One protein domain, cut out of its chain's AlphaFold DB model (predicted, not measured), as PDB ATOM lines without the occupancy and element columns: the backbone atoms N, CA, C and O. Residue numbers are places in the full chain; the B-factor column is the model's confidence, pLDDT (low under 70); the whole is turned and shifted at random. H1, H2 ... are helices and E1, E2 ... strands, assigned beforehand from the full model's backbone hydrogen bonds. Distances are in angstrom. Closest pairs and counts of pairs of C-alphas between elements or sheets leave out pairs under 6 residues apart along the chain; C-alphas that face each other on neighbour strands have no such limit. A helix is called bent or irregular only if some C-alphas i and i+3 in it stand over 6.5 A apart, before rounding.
ATOM      1  N   LYS A   2      28.500  15.281  21.176       36.47
ATOM      2  CA  LYS A   2      28.514  15.367  19.699       36.47
ATOM      3  C   LYS A   2      27.525  14.345  19.129       36.47
ATOM      4  O   LYS A   2      27.614  13.190  19.526       36.47
ATOM      5  N   LYS A   3      26.669  14.790  18.189       43.94
ATOM      6  CA  LYS A   3      25.742  14.023  17.307       43.94
ATOM      7  C   LYS A   3      24.209  14.139  17.514       43.94
ATOM      8  O   LYS A   3      23.486  13.261  17.070       43.94
ATOM      9  N   CYS A   4      23.701  15.263  18.028       47.72
ATOM     10  CA  CYS A   4      22.384  15.794  17.592       47.72
ATOM     11  C   CYS A   4      22.540  17.083  16.773       47.72
ATOM     12  O   CYS A   4      21.581  17.815  16.593       47.72
ATOM     13  N   LEU A   5      23.761  17.387  16.326       47.06
ATOM     14  CA  LEU A   5      24.069  18.619  15.621       47.06
ATOM     15  C   LEU A   5      24.106  18.342  14.117       47.06
ATOM     16  O   LEU A   5      24.886  17.497  13.676       47.06
ATOM     17  N   VAL A   6      23.294  19.053  13.344       50.62
ATOM     18  CA  VAL A   6      23.415  19.140  11.886       50.62
ATOM     19  C   VAL A   6      24.296  20.354  11.609       50.62
ATOM     20  O   VAL A   6      23.977  21.456  12.038       50.62
ATOM     21  N   ASN A   7      25.446  20.150  10.963       53.75
ATOM     22  CA  ASN A   7      26.437  21.207  10.701       53.75
ATOM     23  C   ASN A   7      26.945  21.951  11.955       53.75
ATOM     24  O   ASN A   7      27.347  23.103  11.871       53.75
ATOM     25  N   GLY A   8      26.950  21.298  13.123       55.88
ATOM     26  CA  GLY A   8      27.387  21.924  14.379       55.88
ATOM     27  C   GLY A   8      26.282  22.651  15.157       55.88
ATOM     28  O   GLY A   8      26.540  23.075  16.277       55.88
ATOM     29  N   GLU A   9      25.049  22.694  14.643       59.34
ATOM     30  CA  GLU A   9      23.885  23.280  15.318       59.34
ATOM     31  C   GLU A   9      22.789  22.251  15.601       59.34
ATOM     32  O   GLU A   9      22.604  21.293  14.852       59.34
ATOM     33  N   LEU A  10      22.009  22.456  16.666       67.50
ATOM     34  CA  LEU A  10      20.799  21.665  16.890       67.50
ATOM     35  C   LEU A  10      19.779  21.934  15.770       67.50
ATOM     36  O   LEU A  10      19.607  23.096  15.373       67.50
ATOM     37  N   PRO A  11      19.070  20.891  15.287       71.31
ATOM     38  CA  PRO A  11      17.954  21.049  14.377       71.31
ATOM     39  C   PRO A  11      16.985  22.127  14.873       71.31
ATOM     40  O   PRO A  11      16.682  22.175  16.065       71.31
ATOM     41  N   PRO A  12      16.472  22.978  13.974       78.62
ATOM     42  CA  PRO A  12      15.549  24.049  14.345       78.62
ATOM     43  C   PRO A  12      14.188  23.553  14.833       78.62
ATOM     44  O   PRO A  12      13.422  24.331  15.391       78.62
ATOM     45  N   ILE A  13      13.888  22.272  14.637       79.19
ATOM     46  CA  ILE A  13      12.647  21.637  15.061       79.19
ATOM     47  C   ILE A  13      13.014  20.469  15.962       79.19
ATOM     48  O   ILE A  13      13.772  19.588  15.549       79.19
ATOM     49  N   ILE A  14      12.460  20.448  17.172       77.50
ATOM     50  CA  ILE A  14      12.635  19.342  18.115       77.50
ATOM     51  C   ILE A  14      11.270  18.805  18.524       77.50
ATOM     52  O   ILE A  14      10.359  19.564  18.849       77.50
ATOM     53  N   MET A  15      11.157  17.479  18.540       77.12
ATOM     54  CA  MET A  15      10.023  16.771  19.116       77.12
ATOM     55  C   MET A  15      10.466  16.068  20.400       77.12
ATOM     56  O   MET A  15      11.409  15.278  20.391       77.12
ATOM     57  N   VAL A  16       9.781  16.366  21.497       77.50
ATOM     58  CA  VAL A  16       9.936  15.740  22.805       77.50
ATOM     59  C   VAL A  16       8.751  14.810  23.012       77.50
ATOM     60  O   VAL A  16       7.609  15.256  23.111       77.50
ATOM     61  N   SER A  17       9.017  13.511  23.083       72.88
ATOM     62  CA  SER A  17       8.014  12.524  23.477       72.88
ATOM     63  C   SER A  17       8.176  12.209  24.958       72.88
ATOM     64  O   SER A  17       9.265  11.827  25.385       72.88
ATOM     65  N   SER A  18       7.109  12.372  25.734       72.25
ATOM     66  CA  SER A  18       7.073  11.996  27.148       72.25
ATOM     67  C   SER A  18       5.951  11.003  27.411       72.25
ATOM     68  O   SER A  18       4.945  10.975  26.699       72.25
ATOM     69  N   ASP A  19       6.077  10.235  28.487       67.62
ATOM     70  CA  ASP A  19       4.906   9.568  29.044       67.62
ATOM     71  C   ASP A  19       3.905  10.613  29.534       67.62
ATOM     72  O   ASP A  19       4.262  11.750  29.875       67.62
ATOM     73  N   ASN A  20       2.629  10.234  29.564       65.31
ATOM     74  CA  ASN A  20       1.567  11.085  30.091       65.31
ATOM     75  C   ASN A  20       1.539  11.055  31.625       65.31
ATOM     76  O   ASN A  20       0.504  10.811  32.243       65.31
ATOM     77  N   ASP A  21       2.705  11.260  32.235       66.06
ATOM     78  CA  ASP A  21       2.836  11.387  33.675       66.06
ATOM     79  C   ASP A  21       2.369  12.777  34.124       66.06
ATOM     80  O   ASP A  21       2.611  13.790  33.459       66.06
ATOM     81  N   HIS A  22       1.742  12.843  35.294       61.09
ATOM     82  CA  HIS A  22       1.185  14.065  35.872       61.09
ATOM     83  C   HIS A  22       2.194  15.218  35.952       61.09
ATOM     84  O   HIS A  22       1.776  16.371  35.941       61.09
ATOM     85  N   LYS A  23       3.508  14.946  35.994       64.75
ATOM     86  CA  LYS A  23       4.579  15.960  36.070       64.75
ATOM     87  C   LYS A  23       5.056  16.495  34.717       64.75
ATOM     88  O   LYS A  23       5.510  17.635  34.658       64.75
ATOM     89  N   PHE A  24       4.957  15.699  33.653       68.44
ATOM     90  CA  PHE A  24       5.530  16.006  32.335       68.44
ATOM     91  C   PHE A  24       4.528  15.885  31.186       68.44
ATOM     92  O   PHE A  24       4.928  15.940  30.030       68.44
ATOM     93  N   ALA A  25       3.231  15.762  31.469       70.00
ATOM     94  CA  ALA A  25       2.202  15.823  30.442       70.00
ATOM     95  C   ALA A  25       2.255  17.164  29.667       70.00
ATOM     96  O   ALA A  25       2.487  18.208  30.285       70.00
ATOM     97  N   PRO A  26       1.974  17.180  28.352       74.00
ATOM     98  CA  PRO A  26       1.877  18.394  27.535       74.00
ATOM     99  C   PRO A  26       0.874  19.413  28.077       74.00
ATOM    100  O   PRO A  26       1.071  20.620  27.959       74.00
ATOM    101  N   SER A  27      -0.174  18.937  28.750       68.19
ATOM    102  CA  SER A  27      -1.148  19.788  29.429       68.19
ATOM    103  C   SER A  27      -0.688  20.335  30.786       68.19
ATOM    104  O   SER A  27      -1.426  21.106  31.399       68.19
ATOM    105  N   ASN A  28       0.463  19.915  31.319       73.56
ATOM    106  CA  ASN A  28       0.969  20.412  32.597       73.56
ATOM    107  C   ASN A  28       1.780  21.696  32.381       73.56
ATOM    108  O   ASN A  28       2.834  21.681  31.748       73.56
ATOM    109  N   ARG A  29       1.342  22.795  33.006       78.56
ATOM    110  CA  ARG A  29       2.004  24.104  32.935       78.56
ATOM    111  C   ARG A  29       3.463  24.084  33.403       78.56
ATOM    112  O   ARG A  29       4.309  24.685  32.747       78.56
ATOM    113  N   LYS A  30       3.783  23.340  34.467       80.12
ATOM    114  CA  LYS A  30       5.168  23.153  34.936       80.12
ATOM    115  C   LYS A  30       6.022  22.431  33.878       80.12
ATOM    116  O   LYS A  30       7.215  22.699  33.750       80.12
ATOM    117  N   GLY A  31       5.426  21.525  33.102       78.75
ATOM    118  CA  GLY A  31       6.067  20.874  31.954       78.75
ATOM    119  C   GLY A  31       6.263  21.834  30.779       78.75
ATOM    120  O   GLY A  31       7.366  21.945  30.249       78.75
ATOM    121  N   GLN A  32       5.229  22.604  30.433       83.19
ATOM    122  CA  GLN A  32       5.267  23.607  29.361       83.19
ATOM    123  C   GLN A  32       6.345  24.674  29.583       83.19
ATOM    124  O   GLN A  32       7.035  25.043  28.639       83.19
ATOM    125  N   VAL A  33       6.538  25.140  30.822       85.50
ATOM    126  CA  VAL A  33       7.616  26.084  31.172       85.50
ATOM    127  C   VAL A  33       8.992  25.472  30.902       85.50
ATOM    128  O   VAL A  33       9.856  26.127  30.325       85.50
ATOM    129  N   ARG A  34       9.198  24.199  31.261       85.44
ATOM    130  CA  ARG A  34      10.451  23.485  30.962       85.44
ATOM    131  C   ARG A  34      10.664  23.338  29.456       85.44
ATOM    132  O   ARG A  34      11.783  23.506  28.985       85.44
ATOM    133  N   MET A  35       9.605  23.078  28.693       87.38
ATOM    134  CA  MET A  35       9.676  23.055  27.230       87.38
ATOM    135  C   MET A  35      10.013  24.436  26.657       87.38
ATOM    136  O   MET A  35      10.862  24.541  25.780       87.38
ATOM    137  N   ALA A  36       9.416  25.504  27.185       89.62
ATOM    138  CA  ALA A  36       9.709  26.872  26.769       89.62
ATOM    139  C   ALA A  36      11.165  27.272  27.041       89.62
ATOM    140  O   ALA A  36      11.796  27.894  26.192       89.62
ATOM    141  N   PHE A  37      11.720  26.839  28.174       86.94
ATOM    142  CA  PHE A  37      13.133  27.031  28.497       86.94
ATOM    143  C   PHE A  37      14.052  26.375  27.458       86.94
ATOM    144  O   PHE A  37      14.971  27.011  26.949       86.94
ATOM    145  N   LEU A  38      13.774  25.117  27.086       83.56
ATOM    146  CA  LEU A  38      14.536  24.405  26.050       83.56
ATOM    147  C   LEU A  38      14.380  25.065  24.674       83.56
ATOM    148  O   LEU A  38      15.351  25.178  23.928       83.56
ATOM    149  N   TRP A  39      13.164  25.505  24.344       88.25
ATOM    150  CA  TRP A  39      12.866  26.215  23.102       88.25
ATOM    151  C   TRP A  39      13.701  27.493  22.964       88.25
ATOM    152  O   TRP A  39      14.242  27.758  21.887       88.25
ATOM    153  N   GLU A  40      13.873  28.227  24.062       87.94
ATOM    154  CA  GLU A  40      14.630  29.475  24.090       87.94
ATOM    155  C   GLU A  40      16.146  29.261  24.100       87.94
ATOM    156  O   GLU A  40      16.836  29.833  23.257       87.94
ATOM    157  N   ILE A  41      16.667  28.382  24.966       83.75
ATOM    158  CA  ILE A  41      18.110  28.087  25.041       83.75
ATOM    159  C   ILE A  41      18.664  27.632  23.696       83.75
ATOM    160  O   ILE A  41      19.758  28.026  23.299       83.75
ATOM    161  N   PHE A  42      17.919  26.780  22.994       80.69
ATOM    162  CA  PHE A  42      18.378  26.219  21.730       80.69
ATOM    163  C   PHE A  42      17.942  27.032  20.510       80.69
ATOM    164  O   PHE A  42      18.195  26.599  19.383       80.69
ATOM    165  N   ASN A  43      17.305  28.195  20.712       84.12
ATOM    166  CA  ASN A  43      16.781  29.055  19.650       84.12
ATOM    167  C   ASN A  43      16.047  28.238  18.567       84.12
ATOM    168  O   ASN A  43      16.380  28.260  17.371       84.12
ATOM    169  N   LEU A  44      15.097  27.420  19.018       84.94
ATOM    170  CA  LEU A  44      14.339  26.534  18.146       84.94
ATOM    171  C   LEU A  44      13.286  27.334  17.385       84.94
ATOM    172  O   LEU A  44      12.664  28.253  17.910       84.94
ATOM    173  N   ASP A  45      13.038  26.955  16.141       87.50
ATOM    174  CA  ASP A  45      11.896  27.473  15.396       87.50
ATOM    175  C   ASP A  45      10.596  26.867  15.912       87.50
ATOM    176  O   ASP A  45       9.590  27.570  16.014       87.50
ATOM    177  N   VAL A  46      10.633  25.573  16.246       84.94
ATOM    178  CA  VAL A  46       9.479  24.810  16.720       84.94
ATOM    179  C   VAL A  46       9.917  23.790  17.768       84.94
ATOM    180  O   VAL A  46      10.877  23.043  17.563       84.94
ATOM    181  N   LEU A  47       9.178  23.717  18.871       88.38
ATOM    182  CA  LEU A  47       9.254  22.618  19.826       88.38
ATOM    183  C   LEU A  47       7.886  21.955  19.934       88.38
ATOM    184  O   LEU A  47       6.893  22.613  20.227       88.38
ATOM    185  N   ILE A  48       7.849  20.645  19.719       83.12
ATOM    186  CA  ILE A  48       6.644  19.824  19.818       83.12
ATOM    187  C   ILE A  48       6.815  18.898  21.008       83.12
ATOM    188  O   ILE A  48       7.676  18.030  21.000       83.12
ATOM    189  N   HIS A  49       5.991  19.051  22.026       84.00
ATOM    190  CA  HIS A  49       5.919  18.147  23.158       84.00
ATOM    191  C   HIS A  49       4.667  17.292  23.025       84.00
ATOM    192  O   HIS A  49       3.548  17.789  23.083       84.00
ATOM    193  N   SER A  50       4.861  16.000  22.807       76.88
ATOM    194  CA  SER A  50       3.783  15.027  22.656       76.88
ATOM    195  C   SER A  50       3.820  14.020  23.795       76.88
ATOM    196  O   SER A  50       4.904  13.546  24.146       76.88
ATOM    197  N   SER A  51       2.660  13.613  24.290       72.06
ATOM    198  CA  SER A  51       2.531  12.415  25.112       72.06
ATOM    199  C   SER A  51       1.571  11.419  24.489       72.06
ATOM    200  O   SER A  51       0.710  11.760  23.681       72.06
ATOM    201  N   TYR A  52       1.738  10.161  24.868       65.56
ATOM    202  CA  TYR A  52       0.815   9.101  24.499       65.56
ATOM    203  C   TYR A  52      -0.190   8.891  25.627       65.56
ATOM    204  O   TYR A  52       0.179   8.865  26.800       65.56
ATOM    205  N   ALA A  53      -1.467   8.728  25.281       57.41
ATOM    206  CA  ALA A  53      -2.490   8.401  26.265       57.41
ATOM    207  C   ALA A  53      -2.160   7.071  26.985       57.41
ATOM    208  O   ALA A  53      -1.449   6.227  26.429       57.41
ATOM    209  N   PRO A  54      -2.694   6.834  28.197       51.91
ATOM    210  CA  PRO A  54      -2.582   5.529  28.846       51.91
ATOM    211  C   PRO A  54      -2.989   4.395  27.889       51.91
ATOM    212  O   PRO A  54      -3.924   4.552  27.103       51.91
ATOM    213  N   ASN A  55      -2.282   3.262  27.943       51.06
ATOM    214  CA  ASN A  55      -2.439   2.104  27.042       51.06
ATOM    215  C   ASN A  55      -1.983   2.314  25.583       51.06
ATOM    216  O   ASN A  55      -2.127   1.412  24.758       51.06
ATOM    217  N   PHE A 114      21.958   7.525  20.947       41.78
ATOM    218  CA  PHE A 114      22.783   8.549  21.566       41.78
ATOM    219  C   PHE A 114      21.972   9.179  22.692       41.78
ATOM    220  O   PHE A 114      21.057   9.962  22.449       41.78
ATOM    221  N   VAL A 115      22.299   8.827  23.930       37.47
ATOM    222  CA  VAL A 115      21.744   9.509  25.099       37.47
ATOM    223  C   VAL A 115      22.625  10.724  25.368       37.47
ATOM    224  O   VAL A 115      23.710  10.607  25.930       37.47
ATOM    225  N   ASN A 116      22.179  11.900  24.924       39.06
ATOM    226  CA  ASN A 116      22.705  13.166  25.425       39.06
ATOM    227  C   ASN A 116      21.807  13.610  26.582       39.06
ATOM    228  O   ASN A 116      20.625  13.877  26.381       39.06
ATOM    229  N   SER A 117      22.360  13.707  27.788       38.53
ATOM    230  CA  SER A 117      21.678  14.347  28.908       38.53
ATOM    231  C   SER A 117      21.813  15.865  28.776       38.53
ATOM    232  O   SER A 117      22.915  16.399  28.912       38.53
ATOM    233  N   ALA A 118      20.710  16.561  28.523       40.16
ATOM    234  CA  ALA A 118      20.609  17.986  28.814       40.16
ATOM    235  C   ALA A 118      20.006  18.106  30.214       40.16
ATOM    236  O   ALA A 118      18.857  17.712  30.426       40.16
ATOM    237  N   SER A 119      20.788  18.576  31.188       40.88
ATOM    238  CA  SER A 119      20.231  18.835  32.512       40.88
ATOM    239  C   SER A 119      19.252  19.999  32.399       40.88
ATOM    240  O   SER A 119      19.637  21.111  32.051       40.88
ATOM    241  N   VAL A 120      17.982  19.736  32.699       40.44
ATOM    242  CA  VAL A 120      16.980  20.791  32.923       40.44
ATOM    243  C   VAL A 120      17.120  21.376  34.334       40.44
ATOM    244  O   VAL A 120      16.520  22.400  34.647       40.44
ATOM    245  N   TYR A 121      17.905  20.721  35.194       39.34
ATOM    246  CA  TYR A 121      18.222  21.185  36.533       39.34
ATOM    247  C   TYR A 121      19.465  22.071  36.460       39.34
ATOM    248  O   TYR A 121      20.531  21.623  36.033       39.34
ATOM    249  N   GLN A 122      19.310  23.330  36.869       45.28
ATOM    250  CA  GLN A 122      20.393  24.293  37.065       45.28
ATOM    251  C   GLN A 122      21.302  23.807  38.211       45.28
ATOM    252  O   GLN A 122      21.202  24.272  39.339       45.28
ATOM    253  N   THR A 123      22.142  22.802  37.971       42.47
ATOM    254  CA  THR A 123      23.108  22.316  38.973       42.47
ATOM    255  C   THR A 123      24.379  23.164  39.009       42.47
ATOM    256  O   THR A 123      25.123  23.100  39.982       42.47
ATOM    257  N   GLU A 124      24.610  23.998  37.994       40.25
ATOM    258  CA  GLU A 124      25.699  24.974  37.963       40.25
ATOM    259  C   GLU A 124      25.119  26.388  38.088       40.25
ATOM    260  O   GLU A 124      24.136  26.732  37.436       40.25
ATOM    261  N   ARG A 125      25.714  27.184  38.984       37.62
ATOM    262  CA  ARG A 125      25.266  28.500  39.483       37.62
ATOM    263  C   ARG A 125      25.251  29.633  38.441       37.62
ATOM    264  O   ARG A 125      25.366  30.798  38.810       37.62
ATOM    265  N   THR A 126      25.114  29.328  37.160       38.50
ATOM    266  CA  THR A 126      24.995  30.333  36.106       38.50
ATOM    267  C   THR A 126      23.662  30.112  35.401       38.50
ATOM    268  O   THR A 126      23.491  29.078  34.749       38.50
ATOM    269  N   PRO A 127      22.677  31.017  35.543       47.84
ATOM    270  CA  PRO A 127      21.466  30.922  34.745       47.84
ATOM    271  C   PRO A 127      21.871  30.987  33.267       47.84
ATOM    272  O   PRO A 127      22.427  31.978  32.811       47.84
ATOM    273  N   LEU A 128      21.618  29.905  32.519       59.94
ATOM    274  CA  LEU A 128      21.893  29.812  31.072       59.94
ATOM    275  C   LEU A 128      21.178  30.914  30.263       59.94
ATOM    276  O   LEU A 128      21.547  31.175  29.122       59.94
ATOM    277  N   LEU A 129      20.166  31.553  30.860       70.62
ATOM    278  CA  LEU A 129      19.459  32.731  30.372       70.62
ATOM    279  C   LEU A 129      19.302  33.710  31.546       70.62
ATOM    280  O   LEU A 129      18.558  33.412  32.479       70.62
ATOM    281  N   GLU A 130      19.984  34.859  31.518       71.06
ATOM    282  CA  GLU A 130      19.978  35.843  32.621       71.06
ATOM    283  C   GLU A 130      18.575  36.375  32.963       71.06
ATOM    284  O   GLU A 130      18.298  36.741  34.103       71.06
ATOM    285  N   HIS A 131      17.668  36.397  31.985       80.75
ATOM    286  CA  HIS A 131      16.297  36.883  32.142       80.75
ATOM    287  C   HIS A 131      15.291  35.808  32.571       80.75
ATOM    288  O   HIS A 131      14.117  36.130  32.760       80.75
ATOM    289  N   TRP A 132      15.704  34.543  32.703       84.19
ATOM    290  CA  TRP A 132      14.791  33.441  33.005       84.19
ATOM    291  C   TRP A 132      14.629  33.238  34.525       84.19
ATOM    292  O   TRP A 132      15.629  32.978  35.198       84.19
ATOM    293  N   PRO A 133      13.401  33.310  35.084       86.00
ATOM    294  CA  PRO A 133      13.163  33.048  36.507       86.00
ATOM    295  C   PRO A 133      13.543  31.617  36.899       86.00
ATOM    296  O   PRO A 133      13.479  30.695  36.080       86.00
ATOM    297  N   THR A 134      13.899  31.386  38.156       84.38
ATOM    298  CA  THR A 134      14.186  30.026  38.626       84.38
ATOM    299  C   THR A 134      12.929  29.152  38.555       84.38
ATOM    300  O   THR A 134      11.798  29.620  38.697       84.38
ATOM    301  N   PHE A 135      13.101  27.841  38.355       83.38
ATOM    302  CA  PHE A 135      11.953  26.928  38.336       83.38
ATOM    303  C   PHE A 135      11.211  26.879  39.678       83.38
ATOM    304  O   PHE A 135      10.020  26.590  39.688       83.38
ATOM    305  N   GLU A 136      11.894  27.166  40.788       84.12
ATOM    306  CA  GLU A 136      11.276  27.249  42.111       84.12
ATOM    307  C   GLU A 136      10.347  28.466  42.222       84.12
ATOM    308  O   GLU A 136       9.195  28.312  42.621       84.12
ATOM    309  N   GLU A 137      10.794  29.648  41.780       84.44
ATOM    310  CA  GLU A 137       9.957  30.857  41.724       84.44
ATOM    311  C   GLU A 137       8.724  30.643  40.837       84.44
ATOM    312  O   GLU A 137       7.607  31.006  41.214       84.44
ATOM    313  N   ILE A 138       8.900  29.990  39.684       83.44
ATOM    314  CA  ILE A 138       7.792  29.679  38.772       83.44
ATOM    315  C   ILE A 138       6.816  28.685  39.407       83.44
ATOM    316  O   ILE A 138       5.602  28.865  39.306       83.44
ATOM    317  N   ASP A 139       7.318  27.639  40.059       82.19
ATOM    318  CA  ASP A 139       6.474  26.646  40.719       82.19
ATOM    319  C   ASP A 139       5.656  27.277  41.857       82.19
ATOM    320  O   ASP A 139       4.454  27.012  41.941       82.19
ATOM    321  N   LEU A 140       6.261  28.156  42.665       80.75
ATOM    322  CA  LEU A 140       5.565  28.921  43.705       80.75
ATOM    323  C   LEU A 140       4.477  29.827  43.110       80.75
ATOM    324  O   LEU A 140       3.336  29.791  43.580       80.75
ATOM    325  N   PHE A 141       4.792  30.560  42.035       83.25
ATOM    326  CA  PHE A 141       3.832  31.420  41.335       83.25
ATOM    327  C   PHE A 141       2.631  30.620  40.812       83.25
ATOM    328  O   PHE A 141       1.478  31.012  41.002       83.25
ATOM    329  N   LEU A 142       2.881  29.468  40.181       77.38
ATOM    330  CA  LEU A 142       1.833  28.584  39.655       77.38
ATOM    331  C   LEU A 142       0.981  27.948  40.761       77.38
ATOM    332  O   LEU A 142      -0.185  27.631  40.526       77.38
ATOM    333  N   GLU A 143       1.537  27.784  41.962       80.62
ATOM    334  CA  GLU A 143       0.817  27.366  43.171       80.62
ATOM    335  C   GLU A 143       0.042  28.516  43.838       80.62
ATOM    336  O   GLU A 143      -0.617  28.312  44.858       80.62
ATOM    337  N   GLY A 144       0.092  29.723  43.266       73.69
ATOM    338  CA  GLY A 144      -0.597  30.906  43.772       73.69
ATOM    339  C   GLY A 144       0.120  31.596  44.932       73.69
ATOM    340  O   GLY A 144      -0.475  32.478  45.554       73.69
ATOM    341  N   LYS A 145       1.373  31.225  45.218       72.62
ATOM    342  CA  LYS A 145       2.240  31.876  46.206       72.62
ATOM    343  C   LYS A 145       3.085  32.922  45.467       72.62
ATOM    344  O   LYS A 145       3.801  32.568  44.543       72.62
ATOM    345  N   ASN A 146       3.000  34.197  45.859       68.31
ATOM    346  CA  ASN A 146       3.654  35.346  45.198       68.31
ATOM    347  C   ASN A 146       3.135  35.641  43.773       68.31
ATOM    348  O   ASN A 146       3.832  35.449  42.786       68.31
ATOM    349  N   GLN A 147       1.898  36.136  43.667       65.44
ATOM    350  CA  GLN A 147       1.202  36.346  42.384       65.44
ATOM    351  C   GLN A 147       1.607  37.622  41.615       65.44
ATOM    352  O   GLN A 147       1.151  37.818  40.489       65.44
ATOM    353  N   ASP A 148       2.475  38.468  42.181       72.50
ATOM    354  CA  ASP A 148       2.881  39.760  41.603       72.50
ATOM    355  C   ASP A 148       4.306  39.778  41.042       72.50
ATOM    356  O   ASP A 148       5.062  40.731  41.206       72.50
ATOM    357  N   ASP A 149       4.666  38.717  40.322       80.81
ATOM    358  CA  ASP A 149       5.912  38.679  39.559       80.81
ATOM    359  C   ASP A 149       5.668  38.990  38.070       80.81
ATOM    360  O   ASP A 149       5.180  38.154  37.302       80.81
ATOM    361  N   GLU A 150       6.025  40.206  37.647       84.12
ATOM    362  CA  GLU A 150       5.898  40.652  36.250       84.12
ATOM    363  C   GLU A 150       6.781  39.860  35.274       84.12
ATOM    364  O   GLU A 150       6.403  39.668  34.113       84.12
ATOM    365  N   LYS A 151       7.926  39.325  35.722       85.00
ATOM    366  CA  LYS A 151       8.792  38.499  34.866       85.00
ATOM    367  C   LYS A 151       8.112  37.171  34.560       85.00
ATOM    368  O   LYS A 151       8.075  36.754  33.399       85.00
ATOM    369  N   ILE A 152       7.520  36.529  35.568       84.94
ATOM    370  CA  ILE A 152       6.795  35.262  35.390       84.94
ATOM    371  C   ILE A 152       5.511  35.485  34.580       84.94
ATOM    372  O   ILE A 152       5.234  34.714  33.659       84.94
ATOM    373  N   LYS A 153       4.759  36.567  34.833       84.56
ATOM    374  CA  LYS A 153       3.588  36.937  34.013       84.56
ATOM    375  C   LYS A 153       3.970  37.133  32.541       84.56
ATOM    376  O   LYS A 153       3.300  36.589  31.658       84.56
ATOM    377  N   SER A 154       5.068  37.843  32.268       87.06
ATOM    378  CA  SER A 154       5.600  38.047  30.913       87.06
ATOM    379  C   SER A 154       6.008  36.728  30.246       87.06
ATOM    380  O   SER A 154       5.626  36.461  29.103       87.06
ATOM    381  N   LEU A 155       6.688  35.839  30.978       88.00
ATOM    382  CA  LEU A 155       7.028  34.495  30.506       88.00
ATOM    383  C   LEU A 155       5.775  33.682  30.143       88.00
ATOM    384  O   LEU A 155       5.703  33.095  29.063       88.00
ATOM    385  N   LEU A 156       4.764  33.656  31.012       86.00
ATOM    386  CA  LEU A 156       3.520  32.927  30.751       86.00
ATOM    387  C   LEU A 156       2.755  33.508  29.556       86.00
ATOM    388  O   LEU A 156       2.208  32.739  28.759       86.00
ATOM    389  N   LYS A 157       2.767  34.835  29.387       85.62
ATOM    390  CA  LYS A 157       2.239  35.522  28.199       85.62
ATOM    391  C   LYS A 157       2.984  35.093  26.934       85.62
ATOM    392  O   LYS A 157       2.338  34.721  25.958       85.62
ATOM    393  N   LYS A 158       4.320  35.047  26.963       88.00
ATOM    394  CA  LYS A 158       5.146  34.550  25.849       88.00
ATOM    395  C   LYS A 158       4.763  33.113  25.485       88.00
ATOM    396  O   LYS A 158       4.412  32.840  24.338       88.00
ATOM    397  N   ILE A 159       4.726  32.206  26.464       87.44
ATOM    398  CA  ILE A 159       4.302  30.811  26.255       87.44
ATOM    399  C   ILE A 159       2.907  30.759  25.629       87.44
ATOM    400  O   ILE A 159       2.674  29.989  24.698       87.44
ATOM    401  N   HIS A 160       1.975  31.577  26.116       82.25
ATOM    402  CA  HIS A 160       0.602  31.616  25.628       82.25
ATOM    403  C   HIS A 160       0.506  32.011  24.148       82.25
ATOM    404  O   HIS A 160      -0.185  31.320  23.390       82.25
ATOM    405  N   THR A 161       1.224  33.065  23.750       83.94
ATOM    406  CA  THR A 161       1.302  33.564  22.369       83.94
ATOM    407  C   THR A 161       1.932  32.529  21.440       83.94
ATOM    408  O   THR A 161       1.389  32.221  20.382       83.94
ATOM    409  N   HIS A 162       3.046  31.920  21.849       87.56
ATOM    410  CA  HIS A 162       3.783  30.970  21.010       87.56
ATOM    411  C   HIS A 162       3.156  29.571  20.930       87.56
ATOM    412  O   HIS A 162       3.578  28.772  20.095       87.56
ATOM    413  N   SER A 163       2.149  29.277  21.758       81.75
ATOM    414  CA  SER A 163       1.441  27.986  21.788       81.75
ATOM    415  C   SER A 163      -0.046  28.082  21.459       81.75
ATOM    416  O   SER A 163      -0.810  27.172  21.789       81.75
ATOM    417  N   GLU A 164      -0.483  29.176  20.828       67.38
ATOM    418  CA  GLU A 164      -1.906  29.504  20.703       67.38
ATOM    419  C   GLU A 164      -2.771  28.377  20.137       67.38
ATOM    420  O   GLU A 164      -3.790  28.025  20.730       67.38
ATOM    421  N   GLN A 165      -2.321  27.764  19.045       60.66
ATOM    422  CA  GLN A 165      -3.053  26.697  18.358       60.66
ATOM    423  C   GLN A 165      -2.482  25.303  18.658       60.66
ATOM    424  O   GLN A 165      -3.035  24.295  18.232       60.66
ATOM    425  N   GLY A 166      -1.374  25.245  19.399       60.00
ATOM    426  CA  GLY A 166      -0.619  24.032  19.679       60.00
ATOM    427  C   GLY A 166      -0.860  23.434  21.059       60.00
ATOM    428  O   GLY A 166      -0.193  22.462  21.387       60.00
ATOM    429  N   ASN A 167      -1.731  24.018  21.889       64.75
ATOM    430  CA  ASN A 167      -1.930  23.598  23.278       64.75
ATOM    431  C   ASN A 167      -3.133  22.646  23.432       64.75
ATOM    432  O   ASN A 167      -4.289  23.067  23.362       64.75
ATOM    433  N   GLY A 168      -2.857  21.368  23.681       63.38
ATOM    434  CA  GLY A 168      -3.825  20.288  23.854       63.38
ATOM    435  C   GLY A 168      -3.480  19.350  25.019       63.38
ATOM    436  O   GLY A 168      -2.579  19.600  25.812       63.38
ATOM    437  N   LEU A 169      -4.238  18.253  25.156       60.94
ATOM    438  CA  LEU A 169      -4.033  17.279  26.242       60.94
ATOM    439  C   LEU A 169      -2.698  16.534  26.105       60.94
ATOM    440  O   LEU A 169      -1.923  16.438  27.049       60.94
ATOM    441  N   ASN A 170      -2.477  16.013  24.901       68.19
ATOM    442  CA  ASN A 170      -1.387  15.108  24.553       68.19
ATOM    443  C   ASN A 170      -0.392  15.761  23.586       68.19
ATOM    444  O   ASN A 170       0.512  15.104  23.080       68.19
ATOM    445  N   LEU A 171      -0.574  17.050  23.303       73.88
ATOM    446  CA  LEU A 171       0.255  17.803  22.379       73.88
ATOM    447  C   LEU A 171       0.383  19.236  22.880       73.88
ATOM    448  O   LEU A 171      -0.613  19.867  23.216       73.88
ATOM    449  N   PHE A 172       1.604  19.734  22.925       81.06
ATOM    450  CA  PHE A 172       1.942  21.107  23.236       81.06
ATOM    451  C   PHE A 172       2.993  21.567  22.232       81.06
ATOM    452  O   PHE A 172       4.078  20.999  22.169       81.06
ATOM    453  N   VAL A 173       2.678  22.568  21.417       83.31
ATOM    454  CA  VAL A 173       3.597  23.083  20.394       83.31
ATOM    455  C   VAL A 173       3.931  24.533  20.694       83.31
ATOM    456  O   VAL A 173       3.030  25.356  20.834       83.31
ATOM    457  N   LEU A 174       5.223  24.841  20.748       90.19
ATOM    458  CA  LEU A 174       5.763  26.195  20.718       90.19
ATOM    459  C   LEU A 174       6.340  26.470  19.338       90.19
ATOM    460  O   LEU A 174       7.054  25.631  18.788       90.19
ATOM    461  N   ARG A 175       6.064  27.655  18.796       88.94
ATOM    462  CA  ARG A 175       6.616  28.089  17.513       88.94
ATOM    463  C   ARG A 175       7.063  29.544  17.558       88.94
ATOM    464  O   ARG A 175       6.450  30.355  18.250       88.94
ATOM    465  N   LYS A 176       8.059  29.910  16.752       91.12
ATOM    466  CA  LYS A 176       8.398  31.323  16.519       91.12
ATOM    467  C   LYS A 176       7.230  32.069  15.873       91.12
ATOM    468  O   LYS A 176       6.535  31.531  15.009       91.12
ATOM    469  N   CYS A 177       7.016  33.309  16.295       86.75
ATOM    470  CA  CYS A 177       6.076  34.205  15.632       86.75
ATOM    471  C   CYS A 177       6.743  34.884  14.423       86.75
ATOM    472  O   CYS A 177       7.926  34.679  14.146       86.75
ATOM    473  N   ASP A 178       5.958  35.661  13.681       84.19
ATOM    474  CA  ASP A 178       6.439  36.469  12.556       84.19
ATOM    475  C   ASP A 178       7.009  37.826  12.994       84.19
ATOM    476  O   ASP A 178       7.562  38.546  12.169       84.19
ATOM    477  N   ASP A 179       6.884  38.176  14.277       86.50
ATOM    478  CA  ASP A 179       7.356  39.445  14.827       86.50
ATOM    479  C   ASP A 179       8.880  39.406  15.065       86.50
ATOM    480  O   ASP A 179       9.342  38.671  15.948       86.50
ATOM    481  N   PRO A 180       9.672  40.204  14.321       85.44
ATOM    482  CA  PRO A 180      11.127  40.224  14.439       85.44
ATOM    483  C   PRO A 180      11.624  40.869  15.741       85.44
ATOM    484  O   PRO A 180      12.778  40.666  16.109       85.44
ATOM    485  N   THR A 181      10.782  41.634  16.447       88.00
ATOM    486  CA  THR A 181      11.112  42.168  17.781       88.00
ATOM    487  C   THR A 181      10.982  41.101  18.868       88.00
ATOM    488  O   THR A 181      11.587  41.212  19.931       88.00
ATOM    489  N   CYS A 182      10.228  40.035  18.584       85.62
ATOM    490  CA  CYS A 182       9.966  38.937  19.504       85.62
ATOM    491  C   CYS A 182      10.823  37.695  19.205       85.62
ATOM    492  O   CYS A 182      11.312  37.044  20.131       85.62
ATOM    493  N   CYS A 183      10.999  37.339  17.928       89.31
ATOM    494  CA  CYS A 183      11.683  36.119  17.501       89.31
ATOM    495  C   CYS A 183      12.795  36.390  16.486       89.31
ATOM    496  O   CYS A 183      12.641  37.169  15.549       89.31
ATOM    497  N   SER A 184      13.897  35.651  16.623       88.44
ATOM    498  CA  SER A 184      14.955  35.616  15.612       88.44
ATOM    499  C   SER A 184      14.454  34.994  14.295       88.44
ATOM    500  O   SER A 184      13.465  34.249  14.304       88.44
ATOM    501  N   PRO A 185      15.141  35.230  13.160       89.81
ATOM    502  CA  PRO A 185      14.767  34.637  11.881       89.81
ATOM    503  C   PRO A 185      14.612  33.112  11.956       89.81
ATOM    504  O   PRO A 185      15.347  32.411  12.660       89.81
ATOM    505  N   LYS A 186      13.633  32.592  11.213       89.44
ATOM    506  CA  LYS A 186      13.359  31.155  11.123       89.44
ATOM    507  C   LYS A 186      14.437  30.472  10.286       89.44
ATOM    508  O   LYS A 186      14.730  30.900   9.173       89.44
ATOM    509  N   ARG A 187      14.977  29.379  10.810       86.81
ATOM    510  CA  ARG A 187      15.954  28.499  10.158       86.81
ATOM    511  C   ARG A 187      15.300  27.411   9.286       86.81
ATOM    512  O   ARG A 187      15.963  26.855   8.418       86.81
ATOM    513  N   ALA A 188      14.019  27.094   9.488       81.50
ATOM    514  CA  ALA A 188      13.304  25.977   8.860       81.50
ATOM    515  C   ALA A 188      12.190  26.413   7.887       81.50
ATOM    516  O   ALA A 188      11.025  26.075   8.093       81.50
ATOM    517  N   SER A 189      12.517  27.137   6.809       78.12
ATOM    518  CA  SER A 189      11.532  27.664   5.834       78.12
ATOM    519  C   SER A 189      10.530  26.617   5.324       78.12
ATOM    520  O   SER A 189       9.324  26.851   5.349       78.12
ATOM    521  N   LYS A 190      11.008  25.418   4.977       72.06
ATOM    522  CA  LYS A 190      10.179  24.325   4.448       72.06
ATOM    523  C   LYS A 190       9.081  23.855   5.411       72.06
ATOM    524  O   LYS A 190       8.004  23.465   4.975       72.06
ATOM    525  N   TYR A 191       9.328  23.886   6.722       74.88
ATOM    526  CA  TYR A 191       8.289  23.558   7.704       74.88
ATOM    527  C   TYR A 191       7.147  24.575   7.645       74.88
ATOM    528  O   TYR A 191       5.976  24.196   7.660       74.88
ATOM    529  N   TRP A 192       7.489  25.859   7.538       75.62
ATOM    530  CA  TRP A 192       6.524  26.952   7.471       75.62
ATOM    531  C   TRP A 192       5.728  26.943   6.173       75.62
ATOM    532  O   TRP A 192       4.540  27.236   6.202       75.62
ATOM    533  N   GLU A 193       6.344  26.547   5.061       71.00
ATOM    534  CA  GLU A 193       5.642  26.318   3.793       71.00
ATOM    535  C   GLU A 193       4.564  25.235   3.952       71.00
ATOM    536  O   GLU A 193       3.401  25.471   3.626       71.00
ATOM    537  N   ILE A 194       4.924  24.084   4.534       65.31
ATOM    538  CA  ILE A 194       4.019  22.935   4.722       65.31
ATOM    539  C   ILE A 194       2.887  23.254   5.708       65.31
ATOM    540  O   ILE A 194       1.749  22.838   5.510       65.31
ATOM    541  N   THR A 195       3.191  23.979   6.781       64.00
ATOM    542  CA  THR A 195       2.235  24.275   7.862       64.00
ATOM    543  C   THR A 195       1.549  25.630   7.710       64.00
ATOM    544  O   THR A 195       0.771  26.026   8.579       64.00
ATOM    545  N   SER A 196       1.786  26.340   6.604       68.06
ATOM    546  CA  SER A 196       1.237  27.675   6.328       68.06
ATOM    547  C   SER A 196      -0.290  27.720   6.432       68.06
ATOM    548  O   SER A 196      -0.842  28.627   7.057       68.06
ATOM    549  N   SER A 197      -0.972  26.694   5.919       60.88
ATOM    550  CA  SER A 197      -2.432  26.537   5.994       60.88
ATOM    551  C   SER A 197      -2.962  26.272   7.407       60.88
ATOM    552  O   SER A 197      -4.158  26.408   7.648       60.88
ATOM    553  N   PHE A 198      -2.086  25.906   8.342       60.69
ATOM    554  CA  PHE A 198      -2.401  25.587   9.736       60.69
ATOM    555  C   PHE A 198      -1.759  26.589  10.699       60.69
ATOM    556  O   PHE A 198      -1.407  26.245  11.826       60.69
ATOM    557  N   GLY A 199      -1.533  27.820  10.231       64.31
ATOM    558  CA  GLY A 199      -0.936  28.873  11.044       64.31
ATOM    559  C   GLY A 199       0.456  28.511  11.562       64.31
ATOM    560  O   GLY A 199       0.844  28.987  12.620       64.31
ATOM    561  N   GLY A 200       1.200  27.648  10.867       60.91
ATOM    562  CA  GLY A 200       2.529  27.216  11.291       60.91
ATOM    563  C   GLY A 200       2.552  26.119  12.359       60.91
ATOM    564  O   GLY A 200       3.608  25.842  12.934       60.91
ATOM    565  N   PHE A 201       1.406  25.514  12.666       64.69
ATOM    566  CA  PHE A 201       1.300  24.401  13.603       64.69
ATOM    567  C   PHE A 201       1.103  23.081  12.867       64.69
ATOM    568  O   PHE A 201       0.534  23.023  11.776       64.69
ATOM    569  N   ILE A 202       1.548  21.996  13.496       61.59
ATOM    570  CA  ILE A 202       1.119  20.662  13.088       61.59
ATOM    571  C   ILE A 202      -0.365  20.545  13.460       61.59
ATOM    572  O   ILE A 202      -0.698  20.776  14.627       61.59
ATOM    573  N   PRO A 203      -1.260  20.222  12.508       48.00
ATOM    574  CA  PRO A 203      -2.674  20.073  12.812       48.00
ATOM    575  C   PRO A 203      -2.857  18.992  13.879       48.00
ATOM    576  O   PRO A 203      -2.322  17.889  13.759       48.00
ATOM    577  N   SER A 204      -3.633  19.302  14.920       42.41
ATOM    578  CA  SER A 204      -4.133  18.259  15.818       42.41
ATOM    579  C   SER A 204      -4.942  17.266  14.977       42.41
ATOM    580  O   SER A 204      -5.728  17.716  14.135       42.41
TER     581      SER A 204
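AT A GLANCE: This is residues 2 to 55 and 114 to 204 of the 342 residues of the protein "Predicted protein" of Naegleria gruberi (UniProt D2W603). A small sheet of three strands, in the order E1 E2 E3, has helix H1 packed slantwise over one face, while H3 crosses H1 at nearly a right angle and reaches the sheet only with its last residues. H2 is near H1 and H3 on the side away from the sheet, and H4 lies far off at the other end of the model, with long loops around these parts. The printed part has 145 residues, with three named strands and four named helices in the order E1 H1 E2 H2 H3 E3 H4; the sheet is mixed. The class is mixed, helices and strands, though only 63 of the 145 residues are in named elements. The whole is compact, with a radius of gyration of the C-alphas of 15.5 A, and spans 43 by 37 by 34 A.

HOW THE PARTS SIT: In the sheet, E1, residues 13 to 19, and E2, residues 46 to 52, are parallel at 21 degrees; N 16 and O 48 are 2.7 A apart, within hydrogen-bond range. E3, residues 171 to 175, is antiparallel to E2 at 177 degrees, with N 49 and O 172 2.7 A apart. H1, residues 29 to 41, joins E1 to E2 in a strand-helix-strand unit, two parallel neighbour strands with a helix between, whose crossover is right-handed. H1 and the sheet make two layers, a helix on one face of a sheet; its height over the sheet is 9.2 A. H1 lies over E2 and only just over E3, on which 3 of its 13 C-alphas fall, and runs slantwise to the strands, at 33 degrees to E2 on the local plane. H3, residues 150 to 162, touches H1 about perpendicular, at 83 degrees; H1 touches H3 with residues 32 to 36 alone and H3 touches H1 with residues 156 to 159 alone, and the closest C-alphas, of Ala 36 and Ile 159, are 6.7 A apart. H3 only grazes the sheet, with residues 158 to 162. H2, residues 135 to 142, is close to H3 but not clearly touching, the closest C-alphas, of Ile 138 and Ile 152, being 6.6 A apart. H4, residues 189 to 198, is not on the sheet and is apart from H1, H2 and H3. Every O i to N i+4 pair is within hydrogen-bond range in H2 and H3, against 8 of 9 in H1 and 4 of 6 in H4.

IN THESE COORDINATES: E1 begins at C-alpha 13, (12.647, 21.637, 15.061), and is 20.0 A long; E2 is 19.6 A and E3 13.0 A. H1 is 18.4 A, H3 18.2 A, H2 10.3 A. H4, 14.6 A, ends at C-alpha 198, (-2.401, 25.587, 9.736), and is irregular: C-alphas 194 and 197 are 7.5 A apart.

THE WHOLE: The C-alphas farthest apart, of Asn 7 and Lys 145, are 44.3 A apart. Residues 56 to 113 are not printed, and C-alphas 55 and 114 are 26.6 A apart across the cut. The link from E3 to H4 is long, 13 residues. The mean pLDDT of the printed part is 71.7; 55 residues are under 70, among them 2 to 10, 114 to 128 and 194 to 204.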